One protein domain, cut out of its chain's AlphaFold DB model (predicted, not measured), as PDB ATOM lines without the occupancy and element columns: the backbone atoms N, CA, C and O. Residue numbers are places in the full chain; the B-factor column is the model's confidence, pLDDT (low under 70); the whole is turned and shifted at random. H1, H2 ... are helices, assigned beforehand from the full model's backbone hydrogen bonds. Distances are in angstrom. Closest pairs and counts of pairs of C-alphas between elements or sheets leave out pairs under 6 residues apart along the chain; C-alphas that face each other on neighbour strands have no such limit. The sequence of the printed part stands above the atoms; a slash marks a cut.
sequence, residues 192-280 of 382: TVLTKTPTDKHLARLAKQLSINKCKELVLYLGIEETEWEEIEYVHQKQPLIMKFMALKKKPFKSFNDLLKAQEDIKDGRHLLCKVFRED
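Overview. This is residues 192 to 280 of the 382 residues of an uncharacterized protein of Mytilus coruscus (UniProt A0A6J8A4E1). Six short helices are piled at crossed angles into a compact but elongated body: H4, H1 and H2 make a triangle in the middle, with H3 packed across H4 at one end of the long axis and H5 and H6 at the other end. H2 and H4 are side by side, nearly parallel, while H1 crosses H4 and H6 crosses H1. The printed part has 89 residues, with six named helices in the order H1 to H6 and no named strand, and its class is all helix. The radius of gyration of the C-alphas is 12.1 A, and the C-alphas span 37 by 23 by 22 A.

Arrangement. H4, residues 240 to 250, is one of two hubs, touching three helices. It touches H3, residues 226 to 236, at a steep tilt of 46 degrees, opposite ways; the closest C-alphas are those of His 236 and Met 243, 4.9 A apart. It touches H2, residues 212 to 221, the other hub, at a shallow tilt of 9 degrees, the same way, closest at the C-alphas of Cys 215 and Lys 244, 6.2 A. It touches H1, residues 200 to 209, at a steep tilt of 44 degrees, opposite ways, closest at the C-alphas of Ala 207 and Phe 245, 5.3 A. H2 and H3 form a helical hairpin but only just touch, with 3 pairs of C-alphas within 8 A, closest at Leu 220 and Glu 226, 6.8 A. H2 and H5, residues 256 to 265, touch only at their ends, closest at the C-alphas of Tyr 221 and Ala 262, 5.9 A. H1 touches H6, residues 272 to 278, at a steep tilt of 53 degrees, closest at the C-alphas of Arg 205 and Val 276, 5.7 A. H5 and H6 are close but not clearly touching; H3 is apart from both. In H1 to H6 every O i to N i+4 pair is within hydrogen-bond range.

Along the chain. H1 begins at C-alpha 200, (278.487, 310.371, 378.048), and is 14.4 A long. H2 measures 14.3 A, H3 15.2 A, H4 15.5 A and H5 14.5 A. H4 begins at C-alpha 240, (288.048, 298.113, 383.842). H6, 10.2 A, ends at C-alpha 278, (275.149, 303.116, 364.861).

Size, cuts and confidence. The two C-alphas farthest apart, those of Thr 192 and Lys 238, are 37.6 A apart. The printed part has no cut. The links from H1 through to H5 are tight, and the link from H5 to H6 is short. Mean pLDDT of the printed part is 87.3; residues 268 to 270 and 278 to 280, of which 278 belongs to H6, are under 70.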
ATOM      1  N   THR A 192     279.093 316.378 359.261       82.69
ATOM      2  CA  THR A 192     278.149 317.046 360.174       82.69
ATOM      3  C   THR A 192     278.082 316.385 361.550       82.69
ATOM      4  O   THR A 192     277.774 317.031 362.552       82.69
ATOM      5  N   VAL A 193     278.375 315.089 361.621       83.94
ATOM      6  CA  VAL A 193     278.441 314.331 362.869       83.94
ATOM      7  C   VAL A 193     279.782 314.572 363.554       83.94
ATOM      8  O   VAL A 193     279.818 314.751 364.770       83.94
ATOM      9  N   LEU A 194     280.866 314.668 362.778       86.69
ATOM     10  CA  LEU A 194     282.208 314.945 363.293       86.69
ATOM     11  C   LEU A 194     282.314 316.282 364.030       86.69
ATOM     12  O   LEU A 194     283.138 316.400 364.932       86.69
ATOM     13  N   THR A 195     281.475 317.266 363.697       88.19
ATOM     14  CA  THR A 195     281.430 318.561 364.391       88.19
ATOM     15  C   THR A 195     280.664 318.531 365.716       88.19
ATOM     16  O   THR A 195     280.737 319.498 366.470       88.19
ATOM     17  N   LYS A 196     279.913 317.463 366.018       89.38
ATOM     18  CA  LYS A 196     279.139 317.355 367.266       89.38
ATOM     19  C   LYS A 196     280.040 316.982 368.435       89.38
ATOM     20  O   LYS A 196     281.023 316.266 368.266       89.38
ATOM     21  N   THR A 197     279.663 317.408 369.634       90.75
ATOM     22  CA  THR A 197     280.333 317.004 370.873       90.75
ATOM     23  C   THR A 197     279.892 315.589 371.287       90.75
ATOM     24  O   THR A 197     278.688 315.306 371.290       90.75
ATOM     25  N   PRO A 198     280.828 314.683 371.634       91.38
ATOM     26  CA  PRO A 198     280.507 313.385 372.217       91.38
ATOM     27  C   PRO A 198     279.702 313.524 373.512       91.38
ATOM     28  O   PRO A 198     279.942 314.421 374.312       91.38
ATOM     29  N   THR A 199     278.750 312.617 373.726       90.81
ATOM     30  CA  THR A 199     277.942 312.563 374.954       90.81
ATOM     31  C   THR A 199     278.496 311.469 375.856       90.81
ATOM     32  O   THR A 199     279.216 310.589 375.381       90.81
ATOM     33  N   ASP A 200     278.099 311.449 377.128       90.50
ATOM     34  CA  ASP A 200     278.487 310.371 378.048       90.50
ATOM     35  C   ASP A 200     278.127 308.979 377.496       90.50
ATOM     36  O   ASP A 200     278.908 308.041 377.638       90.50
ATOM     37  N   LYS A 201     277.002 308.853 376.772       90.00
ATOM     38  CA  LYS A 201     276.625 307.614 376.068       90.00
ATOM     39  C   LYS A 201     277.662 307.215 375.028       90.00
ATOM     40  O   LYS A 201     278.104 306.072 375.002       90.00
ATOM     41  N   HIS A 202     278.080 308.163 374.194       90.50
ATOM     42  CA  HIS A 202     279.096 307.912 373.179       90.50
ATOM     43  C   HIS A 202     280.429 307.487 373.806       90.50
ATOM     44  O   HIS A 202     281.051 306.537 373.334       90.50
ATOM     45  N   LEU A 203     280.843 308.136 374.897       92.69
ATOM     46  CA  LEU A 203     282.082 307.800 375.600       92.69
ATOM     47  C   LEU A 203     282.010 306.433 376.290       92.69
ATOM     48  O   LEU A 203     282.965 305.667 376.213       92.69
ATOM     49  N   ALA A 204     280.881 306.084 376.911       90.44
ATOM     50  CA  ALA A 204     280.686 304.775 377.536       90.44
ATOM     51  C   ALA A 204     280.684 303.637 376.507       90.44
ATOM     52  O   ALA A 204     281.316 302.599 376.720       90.44
ATOM     53  N   ARG A 205     280.036 303.844 375.355       88.94
ATOM     54  CA  ARG A 205     280.064 302.890 374.238       88.94
ATOM     55  C   ARG A 205     281.467 302.750 373.662       88.94
ATOM     56  O   ARG A 205     281.931 301.631 373.474       88.94
ATOM     57  N   LEU A 206     282.187 303.856 373.471       90.38
ATOM     58  CA  LEU A 206     283.586 303.820 373.044       90.38
ATOM     59  C   LEU A 206     284.460 303.050 374.047       90.38
ATOM     60  O   LEU A 206     285.213 302.161 373.656       90.38
ATOM     61  N   ALA A 207     284.297 303.315 375.347       91.19
ATOM     62  CA  ALA A 207     284.996 302.603 376.410       91.19
ATOM     63  C   ALA A 207     284.751 301.089 376.344       91.19
ATOM     64  O   ALA A 207     285.673 300.311 376.581       91.19
ATOM     65  N   LYS A 208     283.534 300.647 376.003       87.50
ATOM     66  CA  LYS A 208     283.186 299.222 375.872       87.50
ATOM     67  C   LYS A 208     283.953 298.530 374.745       87.50
ATOM     68  O   LYS A 208     284.332 297.374 374.907       87.50
ATOM     69  N   GLN A 209     284.208 299.239 373.649       86.62
ATOM     70  CA  GLN A 209     284.854 298.690 372.455       86.62
ATOM     71  C   GLN A 209     286.391 298.665 372.552       86.62
ATOM     72  O   GLN A 209     287.041 297.881 371.864       86.62
ATOM     73  N   LEU A 210     286.983 299.495 373.414       89.50
ATOM     74  CA  LEU A 210     288.435 299.595 373.575       89.50
ATOM     75  C   LEU A 210     288.990 298.559 374.563       89.50
ATOM     76  O   LEU A 210     288.417 298.313 375.630       89.50
ATOM     77  N   SER A 211     290.171 298.011 374.272       90.88
ATOM     78  CA  SER A 211     290.981 297.340 375.297       90.88
ATOM     79  C   SER A 211     291.547 298.368 376.291       90.88
ATOM     80  O   SER A 211     291.539 299.568 376.019       90.88
ATOM     81  N   ILE A 212     292.036 297.922 377.453       91.62
ATOM     82  CA  ILE A 212     292.648 298.829 378.447       91.62
ATOM     83  C   ILE A 212     293.831 299.582 377.826       91.62
ATOM     84  O   ILE A 212     293.858 300.807 377.869       91.62
ATOM     85  N   ASN A 213     294.740 298.861 377.165       92.19
ATOM     86  CA  ASN A 213     295.927 299.449 376.539       92.19
ATOM     87  C   ASN A 213     295.555 300.442 375.437       92.19
ATOM     88  O   ASN A 213     296.102 301.537 375.390       92.19
ATOM     89  N   LYS A 214     294.574 300.099 374.589       92.50
ATOM     90  CA  LYS A 214     294.108 301.007 373.534       92.50
ATOM     91  C   LYS A 214     293.418 302.239 374.098       92.50
ATOM     92  O   LYS A 214     293.594 303.327 373.566       92.50
ATOM     93  N   CYS A 215     292.687 302.093 375.201       93.88
ATOM     94  CA  CYS A 215     292.129 303.234 375.909       93.88
ATOM     95  C   CYS A 215     293.226 304.122 376.505       93.88
ATOM     96  O   CYS A 215     293.120 305.333 376.344       93.88
ATOM     97  N   LYS A 216     294.267 303.548 377.134       94.81
ATOM     98  CA  LYS A 216     295.429 304.293 377.652       94.81
ATOM     99  C   LYS A 216     296.091 305.088 376.531       94.81
ATOM    100  O   LYS A 216     296.196 306.303 376.633       94.81
ATOM    101  N   GLU A 217     296.467 304.420 375.438       93.94
ATOM    102  CA  GLU A 217     297.049 305.070 374.257       93.94
ATOM    103  C   GLU A 217     296.162 306.228 373.785       93.94
ATOM    104  O   GLU A 217     296.635 307.357 373.674       93.94
ATOM    105  N   LEU A 218     294.864 305.973 373.588       92.94
ATOM    106  CA  LEU A 218     293.918 306.978 373.115       92.94
ATOM    107  C   LEU A 218     293.879 308.210 374.025       92.94
ATOM    108  O   LEU A 218     293.959 309.333 373.534       92.94
ATOM    109  N   VAL A 219     293.752 308.025 375.342       93.31
ATOM    110  CA  VAL A 219     293.618 309.159 376.268       93.31
ATOM    111  C   VAL A 219     294.920 309.931 376.458       93.31
ATOM    112  O   VAL A 219     294.868 311.152 376.591       93.31
ATOM    113  N   LEU A 220     296.075 309.262 376.386       92.38
ATOM    114  CA  LEU A 220     297.377 309.933 376.377       92.38
ATOM    115  C   LEU A 220     297.532 310.811 375.128       92.38
ATOM    116  O   LEU A 220     297.928 311.969 375.237       92.38
ATOM    117  N   TYR A 221     297.131 310.318 373.949       90.94
ATOM    118  CA  TYR A 221     297.098 311.125 372.719       90.94
ATOM    119  C   TYR A 221     296.134 312.310 372.810       90.94
ATOM    120  O   TYR A 221     296.392 313.379 372.258       90.94
ATOM    121  N   LEU A 222     295.036 312.150 373.547       89.88
ATOM    122  CA  LEU A 222     294.089 313.226 373.838       89.88
ATOM    123  C   LEU A 222     294.607 314.213 374.903       89.88
ATOM    124  O   LEU A 222     293.907 315.168 375.256       89.88
ATOM    125  N   GLY A 223     295.834 314.022 375.395       90.75
ATOM    126  CA  GLY A 223     296.504 314.909 376.339       90.75
ATOM    127  C   GLY A 223     295.993 314.764 377.767       90.75
ATOM    128  O   GLY A 223     295.789 315.788 378.424       90.75
ATOM    129  N   ILE A 224     295.695 313.534 378.192       93.31
ATOM    130  CA  ILE A 224     295.705 313.135 379.606       93.31
ATOM    131  C   ILE A 224     297.143 312.780 379.967       93.31
ATOM    132  O   ILE A 224     297.825 312.122 379.181       93.31
ATOM    133  N   GLU A 225     297.620 313.234 381.121       94.75
ATOM    134  CA  GLU A 225     298.977 312.911 381.566       94.75
ATOM    135  C   GLU A 225     299.069 311.459 382.055       94.75
ATOM    136  O   GLU A 225     298.088 310.865 382.506       94.75
ATOM    137  N   GLU A 226     300.257 310.855 381.982       95.12
ATOM    138  CA  GLU A 226     300.440 309.469 382.431       95.12
ATOM    139  C   GLU A 226     300.144 309.302 383.928       95.12
ATOM    140  O   GLU A 226     299.505 308.330 384.320       95.12
ATOM    141  N   THR A 227     300.492 310.302 384.736       95.62
ATOM    142  CA  THR A 227     300.151 310.383 386.162       95.62
ATOM    143  C   THR A 227     298.639 310.389 386.397       95.62
ATOM    144  O   THR A 227     298.142 309.657 387.248       95.62
ATOM    145  N   GLU A 228     297.877 311.157 385.613       94.94
ATOM    146  CA  GLU A 228     296.414 311.179 385.709       94.94
ATOM    147  C   GLU A 228     295.796 309.833 385.314       94.94
ATOM    148  O   GLU A 228     294.821 309.389 385.924       94.94
ATOM    149  N   TRP A 229     296.348 309.163 384.296       94.88
ATOM    150  CA  TRP A 229     295.930 307.806 383.952       94.88
ATOM    151  C   TRP A 229     296.171 306.844 385.119       94.88
ATOM    152  O   TRP A 229     295.263 306.095 385.474       94.88
ATOM    153  N   GLU A 230     297.362 306.875 385.718       94.75
ATOM    154  CA  GLU A 230     297.723 306.020 386.853       94.75
ATOM    155  C   GLU A 230     296.805 306.251 388.058       94.75
ATOM    156  O   GLU A 230     296.385 305.290 388.703       94.75
ATOM    157  N   GLU A 231     296.420 307.500 388.333       95.38
ATOM    158  CA  GLU A 231     295.436 307.822 389.371       95.38
ATOM    159  C   GLU A 231     294.065 307.199 389.072       95.38
ATOM    160  O   GLU A 231     293.462 306.557 389.937       95.38
ATOM    161  N   ILE A 232     293.567 307.349 387.839       93.75
ATOM    162  CA  ILE A 232     292.278 306.779 387.418       93.75
ATOM    163  C   ILE A 232     292.323 305.248 387.475       93.75
ATOM    164  O   ILE A 232     291.380 304.616 387.959       93.75
ATOM    165  N   GLU A 233     293.415 304.650 387.005       93.69
ATOM    166  CA  GLU A 233     293.656 303.212 387.054       93.69
ATOM    167  C   GLU A 233     293.692 302.721 388.501       93.69
ATOM    168  O   GLU A 233     292.974 301.785 388.840       93.69
ATOM    169  N   TYR A 234     294.414 303.396 389.391       93.12
ATOM    170  CA  TYR A 234     294.475 303.040 390.806       93.12
ATOM    171  C   TYR A 234     293.094 303.073 391.483       93.12
ATOM    172  O   TYR A 234     292.725 302.131 392.196       93.12
ATOM    173  N   VAL A 235     292.304 304.123 391.230       89.56
ATOM    174  CA  VAL A 235     290.960 304.289 391.810       89.56
ATOM    175  C   VAL A 235     289.975 303.250 391.259       89.56
ATOM    176  O   VAL A 235     289.155 302.717 392.011       89.56
ATOM    177  N   HIS A 236     290.058 302.918 389.967       87.81
ATOM    178  CA  HIS A 236     289.060 302.099 389.268       87.81
ATOM    179  C   HIS A 236     289.565 300.727 388.780       87.81
ATOM    180  O   HIS A 236     288.845 300.048 388.046       87.81
ATOM    181  N   GLN A 237     290.735 300.256 389.223       85.81
ATOM    182  CA  GLN A 237     291.387 299.008 388.768       85.81
ATOM    183  C   GLN A 237     290.482 297.765 388.797       85.81
ATOM    184  O   GLN A 237     290.596 296.874 387.959       85.81
ATOM    185  N   LYS A 238     289.542 297.694 389.749       83.88
ATOM    186  CA  LYS A 238     288.617 296.553 389.893       83.88
ATOM    187  C   LYS A 238     287.462 296.583 388.892       83.88
ATOM    188  O   LYS A 238     286.684 295.635 388.827       83.88
ATOM    189  N   GLN A 239     287.313 297.675 388.148       84.19
ATOM    190  CA  GLN A 239     286.206 297.927 387.236       84.19
ATOM    191  C   GLN A 239     286.741 298.502 385.912       84.19
ATOM    192  O   GLN A 239     286.579 299.696 385.645       84.19
ATOM    193  N   PRO A 240     287.337 297.660 385.042       87.88
ATOM    194  CA  PRO A 240     288.048 298.113 383.842       87.88
ATOM    195  C   PRO A 240     287.227 299.008 382.914       87.88
ATOM    196  O   PRO A 240     287.751 299.912 382.270       87.88
ATOM    197  N   LEU A 241     285.924 298.760 382.816       86.88
ATOM    198  CA  LEU A 241     285.050 299.562 381.972       86.88
ATOM    199  C   LEU A 241     284.792 300.958 382.547       86.88
ATOM    200  O   LEU A 241     284.785 301.929 381.795       86.88
ATOM    201  N   ILE A 242     284.630 301.057 383.867       87.38
ATOM    202  CA  ILE A 242     284.438 302.331 384.568       87.38
ATOM    203  C   ILE A 242     285.727 303.146 384.492       87.38
ATOM    204  O   ILE A 242     285.676 304.314 384.131       87.38
ATOM    205  N   MET A 243     286.878 302.508 384.708       92.75
ATOM    206  CA  MET A 243     288.192 303.120 384.515       92.75
ATOM    207  C   MET A 243     288.334 303.749 383.118       92.75
ATOM    208  O   MET A 243     288.606 304.942 383.005       92.75
ATOM    209  N   LYS A 244     288.073 302.978 382.050       94.06
ATOM    210  CA  LYS A 244     288.129 303.476 380.663       94.06
ATOM    211  C   LYS A 244     287.168 304.643 380.420       94.06
ATOM    212  O   LYS A 244     287.538 305.626 379.785       94.06
ATOM    213  N   PHE A 245     285.939 304.547 380.926       93.00
ATOM    214  CA  PHE A 245     284.948 305.613 380.795       93.00
ATOM    215  C   PHE A 245     285.388 306.900 381.504       93.00
ATOM    216  O   PHE A 245     285.323 307.971 380.906       93.00
ATOM    217  N   MET A 246     285.872 306.803 382.746       91.94
ATOM    218  CA  MET A 246     286.326 307.958 383.523       91.94
ATOM    219  C   MET A 246     287.545 308.621 382.881       91.94
ATOM    220  O   MET A 246     287.585 309.847 382.797       91.94
ATOM    221  N   ALA A 247     288.478 307.827 382.345       93.38
ATOM    222  CA  ALA A 247     289.605 308.334 381.570       93.38
ATOM    223  C   ALA A 247     289.129 309.125 380.344       93.38
ATOM    224  O   ALA A 247     289.514 310.274 380.168       93.38
ATOM    225  N   LEU A 248     288.215 308.572 379.543       93.19
ATOM    226  CA  LEU A 248     287.659 309.294 378.397       93.19
ATOM    227  C   LEU A 248     286.931 310.575 378.829       93.19
ATOM    228  O   LEU A 248     287.142 311.624 378.234       93.19
ATOM    229  N   LYS A 249     286.116 310.523 379.885       91.12
ATOM    230  CA  LYS A 249     285.319 311.664 380.363       91.12
ATOM    231  C   LYS A 249     286.166 312.805 380.938       91.12
ATOM    232  O   LYS A 249     285.743 313.959 380.900       91.12
ATOM    233  N   LYS A 250     287.347 312.501 381.484       89.06
ATOM    234  CA  LYS A 250     288.245 313.492 382.096       89.06
ATOM    235  C   LYS A 250     288.634 314.594 381.106       89.06
ATOM    236  O   LYS A 250     288.819 315.739 381.522       89.06
ATOM    237  N   LYS A 251     288.707 314.287 379.803       82.25
ATOM    238  CA  LYS A 251     289.000 315.284 378.772       82.25
ATOM    239  C   LYS A 251     287.720 315.929 378.222       82.25
ATOM    240  O   LYS A 251     286.828 315.224 377.754       82.25
ATOM    241  N   PRO A 252     287.632 317.271 378.180       75.12
ATOM    242  CA  PRO A 252     286.563 317.939 377.454       75.12
ATOM    243  C   PRO A 252     286.808 317.816 375.944       75.12
ATOM    244  O   PRO A 252     287.694 318.465 375.385       75.12
ATOM    245  N   PHE A 253     286.010 316.989 375.274       82.31
ATOM    246  CA  PHE A 253     285.990 316.917 373.814       82.31
ATOM    247  C   PHE A 253     285.258 318.126 373.249       82.31
ATOM    248  O   PHE A 253     284.150 318.436 373.684       82.31
ATOM    249  N   LYS A 254     285.831 318.789 372.240       83.62
ATOM    250  CA  LYS A 254     285.084 319.812 371.497       83.62
ATOM    251  C   LYS A 254     284.188 319.134 370.476       83.62
ATOM    252  O   LYS A 254     283.035 319.529 370.304       83.62
ATOM    253  N   SER A 255     284.707 318.092 369.828       90.44
ATOM    254  CA  SER A 255     284.007 317.411 368.747       90.44
ATOM    255  C   SER A 255     284.439 315.954 368.566       90.44
ATOM    256  O   SER A 255     285.505 315.542 369.020       90.44
ATOM    257  N   PHE A 256     283.640 315.168 367.846       88.69
ATOM    258  CA  PHE A 256     284.027 313.826 367.401       88.69
ATOM    259  C   PHE A 256     285.266 313.807 366.507       88.69
ATOM    260  O   PHE A 256     285.944 312.786 366.438       88.69
ATOM    261  N   ASN A 257     285.597 314.923 365.859       89.00
ATOM    262  CA  ASN A 257     286.832 315.052 365.095       89.00
ATOM    263  C   ASN A 257     288.086 314.898 365.975       89.00
ATOM    264  O   ASN A 257     289.102 314.402 365.499       89.00
ATOM    265  N   ASP A 258     288.009 315.284 367.253       88.88
ATOM    266  CA  ASP A 258     289.125 315.127 368.195       88.88
ATOM    267  C   ASP A 258     289.376 313.635 368.473       88.88
ATOM    268  O   ASP A 258     290.512 313.168 368.431       88.88
ATOM    269  N   LEU A 259     288.294 312.868 368.667       89.88
ATOM    270  CA  LEU A 259     288.346 311.414 368.838       89.88
ATOM    271  C   LEU A 259     288.809 310.695 367.570       89.88
ATOM    272  O   LEU A 259     289.570 309.738 367.667       89.88
ATOM    273  N   LEU A 260     288.356 311.138 366.392       88.44
ATOM    274  CA  LEU A 260     288.737 310.519 365.121       88.44
ATOM    275  C   LEU A 260     290.243 310.647 364.878       88.44
ATOM    276  O   LEU A 260     290.890 309.650 364.579       88.44
ATOM    277  N   LYS A 261     290.804 311.846 365.073       87.94
ATOM    278  CA  LYS A 261     292.248 312.082 364.932       87.94
ATOM    279  C   LYS A 261     293.059 311.207 365.882       87.94
ATOM    280  O   LYS A 261     293.965 310.510 365.447       87.94
ATOM    281  N   ALA A 262     292.678 311.182 367.160       88.56
ATOM    282  CA  ALA A 262     293.374 310.366 368.146       88.56
ATOM    283  C   ALA A 262     293.288 308.861 367.819       88.56
ATOM    284  O   ALA A 262     294.259 308.138 368.019       88.56
ATOM    285  N   GLN A 263     292.162 308.385 367.267       87.50
ATOM    286  CA  GLN A 263     292.021 307.002 366.792       87.50
ATOM    287  C   GLN A 263     292.911 306.674 365.588       87.50
ATOM    288  O   GLN A 263     293.501 305.591 365.541       87.50
ATOM    289  N   GLU A 264     293.014 307.591 364.623       85.44
ATOM    290  CA  GLU A 264     293.888 307.430 363.457       85.44
ATOM    291  C   GLU A 264     295.359 307.295 363.876       85.44
ATOM    292  O   GLU A 264     296.068 306.439 363.335       85.44
ATOM    293  N   ASP A 265     295.784 308.048 364.893       83.00
ATOM    294  CA  ASP A 265     297.153 308.017 365.416       83.00
ATOM    295  C   ASP A 265     297.484 306.704 366.149       83.00
ATOM    296  O   ASP A 265     298.561 306.133 365.950       83.00
ATOM    297  N   ILE A 266     296.544 306.142 366.922       85.31
ATOM    298  CA  ILE A 266     296.729 304.838 367.599       85.31
ATOM    299  C   ILE A 266     296.495 303.625 366.681       85.31
ATOM    300  O   ILE A 266     296.570 302.471 367.135       85.31
ATOM    301  N   LYS A 267     296.210 303.883 365.394       79.62
ATOM    302  CA  LYS A 267     295.891 302.892 364.351       79.62
ATOM    303  C   LYS A 267     294.776 301.931 364.763       79.62
ATOM    304  O   LYS A 267     294.788 300.763 364.372       79.62
ATOM    305  N   ASP A 268     293.828 302.418 365.555       68.69
ATOM    306  CA  ASP A 268     292.659 301.643 365.949       68.69
ATOM    307  C   ASP A 268     291.546 301.919 364.933       68.69
ATOM    308  O   ASP A 268     291.281 303.069 364.587       68.69
ATOM    309  N   GLY A 269     290.998 300.859 364.339       67.06
ATOM    310  CA  GLY A 269     290.328 300.906 363.033       67.06
ATOM    311  C   GLY A 269     289.354 302.081 362.840       67.06
ATOM    312  O   GLY A 269     288.498 302.332 363.687       67.06
ATOM    313  N   ARG A 270     289.408 302.731 361.663       66.62
ATOM    314  CA  ARG A 270     288.648 303.951 361.269       66.62
ATOM    315  C   ARG A 270     287.122 303.897 361.464       66.62
ATOM    316  O   ARG A 270     286.428 304.893 361.279       66.62
ATOM    317  N   HIS A 271     286.578 302.732 361.793       79.62
ATOM    318  CA  HIS A 271     285.149 302.467 361.919       79.62
ATOM    319  C   HIS A 271     284.680 302.282 363.362       79.62
ATOM    320  O   HIS A 271     283.491 302.060 363.590       79.62
ATOM    321  N   LEU A 272     285.577 302.412 364.339       82.19
ATOM    322  CA  LEU A 272     285.232 302.320 365.750       82.19
ATOM    323  C   LEU A 272     284.175 303.366 366.145       82.19
ATOM    324  O   LEU A 272     283.154 303.021 366.737       82.19
ATOM    325  N   LEU A 273     284.346 304.626 365.732       84.44
ATOM    326  CA  LEU A 273     283.341 305.669 365.981       84.44
ATOM    327  C   LEU A 273     282.032 305.442 365.220       84.44
ATOM    328  O   LEU A 273     280.967 305.801 365.716       84.44
ATOM    329  N   CYS A 274     282.074 304.809 364.048       81.44
ATOM    330  CA  CYS A 274     280.855 304.434 363.340       81.44
ATOM    331  C   CYS A 274     280.041 303.404 364.132       81.44
ATOM    332  O   CYS A 274     278.821 303.531 364.187       81.44
ATOM    333  N   LYS A 275     280.699 302.432 364.784       78.00
ATOM    334  CA  LYS A 275     280.032 301.468 365.678       78.00
ATOM    335  C   LYS A 275     279.368 302.185 366.860       78.00
ATOM    336  O   LYS A 275     278.184 301.980 367.104       78.00
ATOM    337  N   VAL A 276     280.085 303.109 367.508       82.56
ATOM    338  CA  VAL A 276     279.564 303.924 368.627       82.56
ATOM    339  C   VAL A 276     278.302 304.711 368.246       82.56
ATOM    340  O   VAL A 276     277.372 304.814 369.050       82.56
ATOM    341  N   PHE A 277     278.257 305.250 367.025       75.62
ATOM    342  CA  PHE A 277     277.110 306.008 366.521       75.62
ATOM    343  C   PHE A 277     275.944 305.144 366.034       75.62
ATOM    344  O   PHE A 277     274.797 305.497 366.289       75.62
ATOM    345  N   ARG A 278     276.206 304.029 365.342       67.56
ATOM    346  CA  ARG A 278     275.149 303.116 364.861       67.56
ATOM    347  C   ARG A 278     274.378 302.470 366.002       67.56
ATOM    348  O   ARG A 278     273.162 302.337 365.919       67.56
ATOM    349  N   GLU A 279     275.056 302.183 367.112       61.81
ATOM    350  CA  GLU A 279     274.400 301.684 368.322       61.81
ATOM    351  C   GLU A 279     273.300 302.635 368.839       61.81
ATOM    352  O   GLU A 279     272.461 302.195 369.620       61.81
ATOM    353  N   ASP A 280     273.238 303.899 368.392       55.44
ATOM    354  CA  ASP A 280     272.163 304.842 368.719       55.44
ATOM    355  C   ASP A 280     270.874 304.638 367.898       55.44
ATOM    356  O   ASP A 280     269.794 305.005 368.364       55.44
TER     357      ASP A 280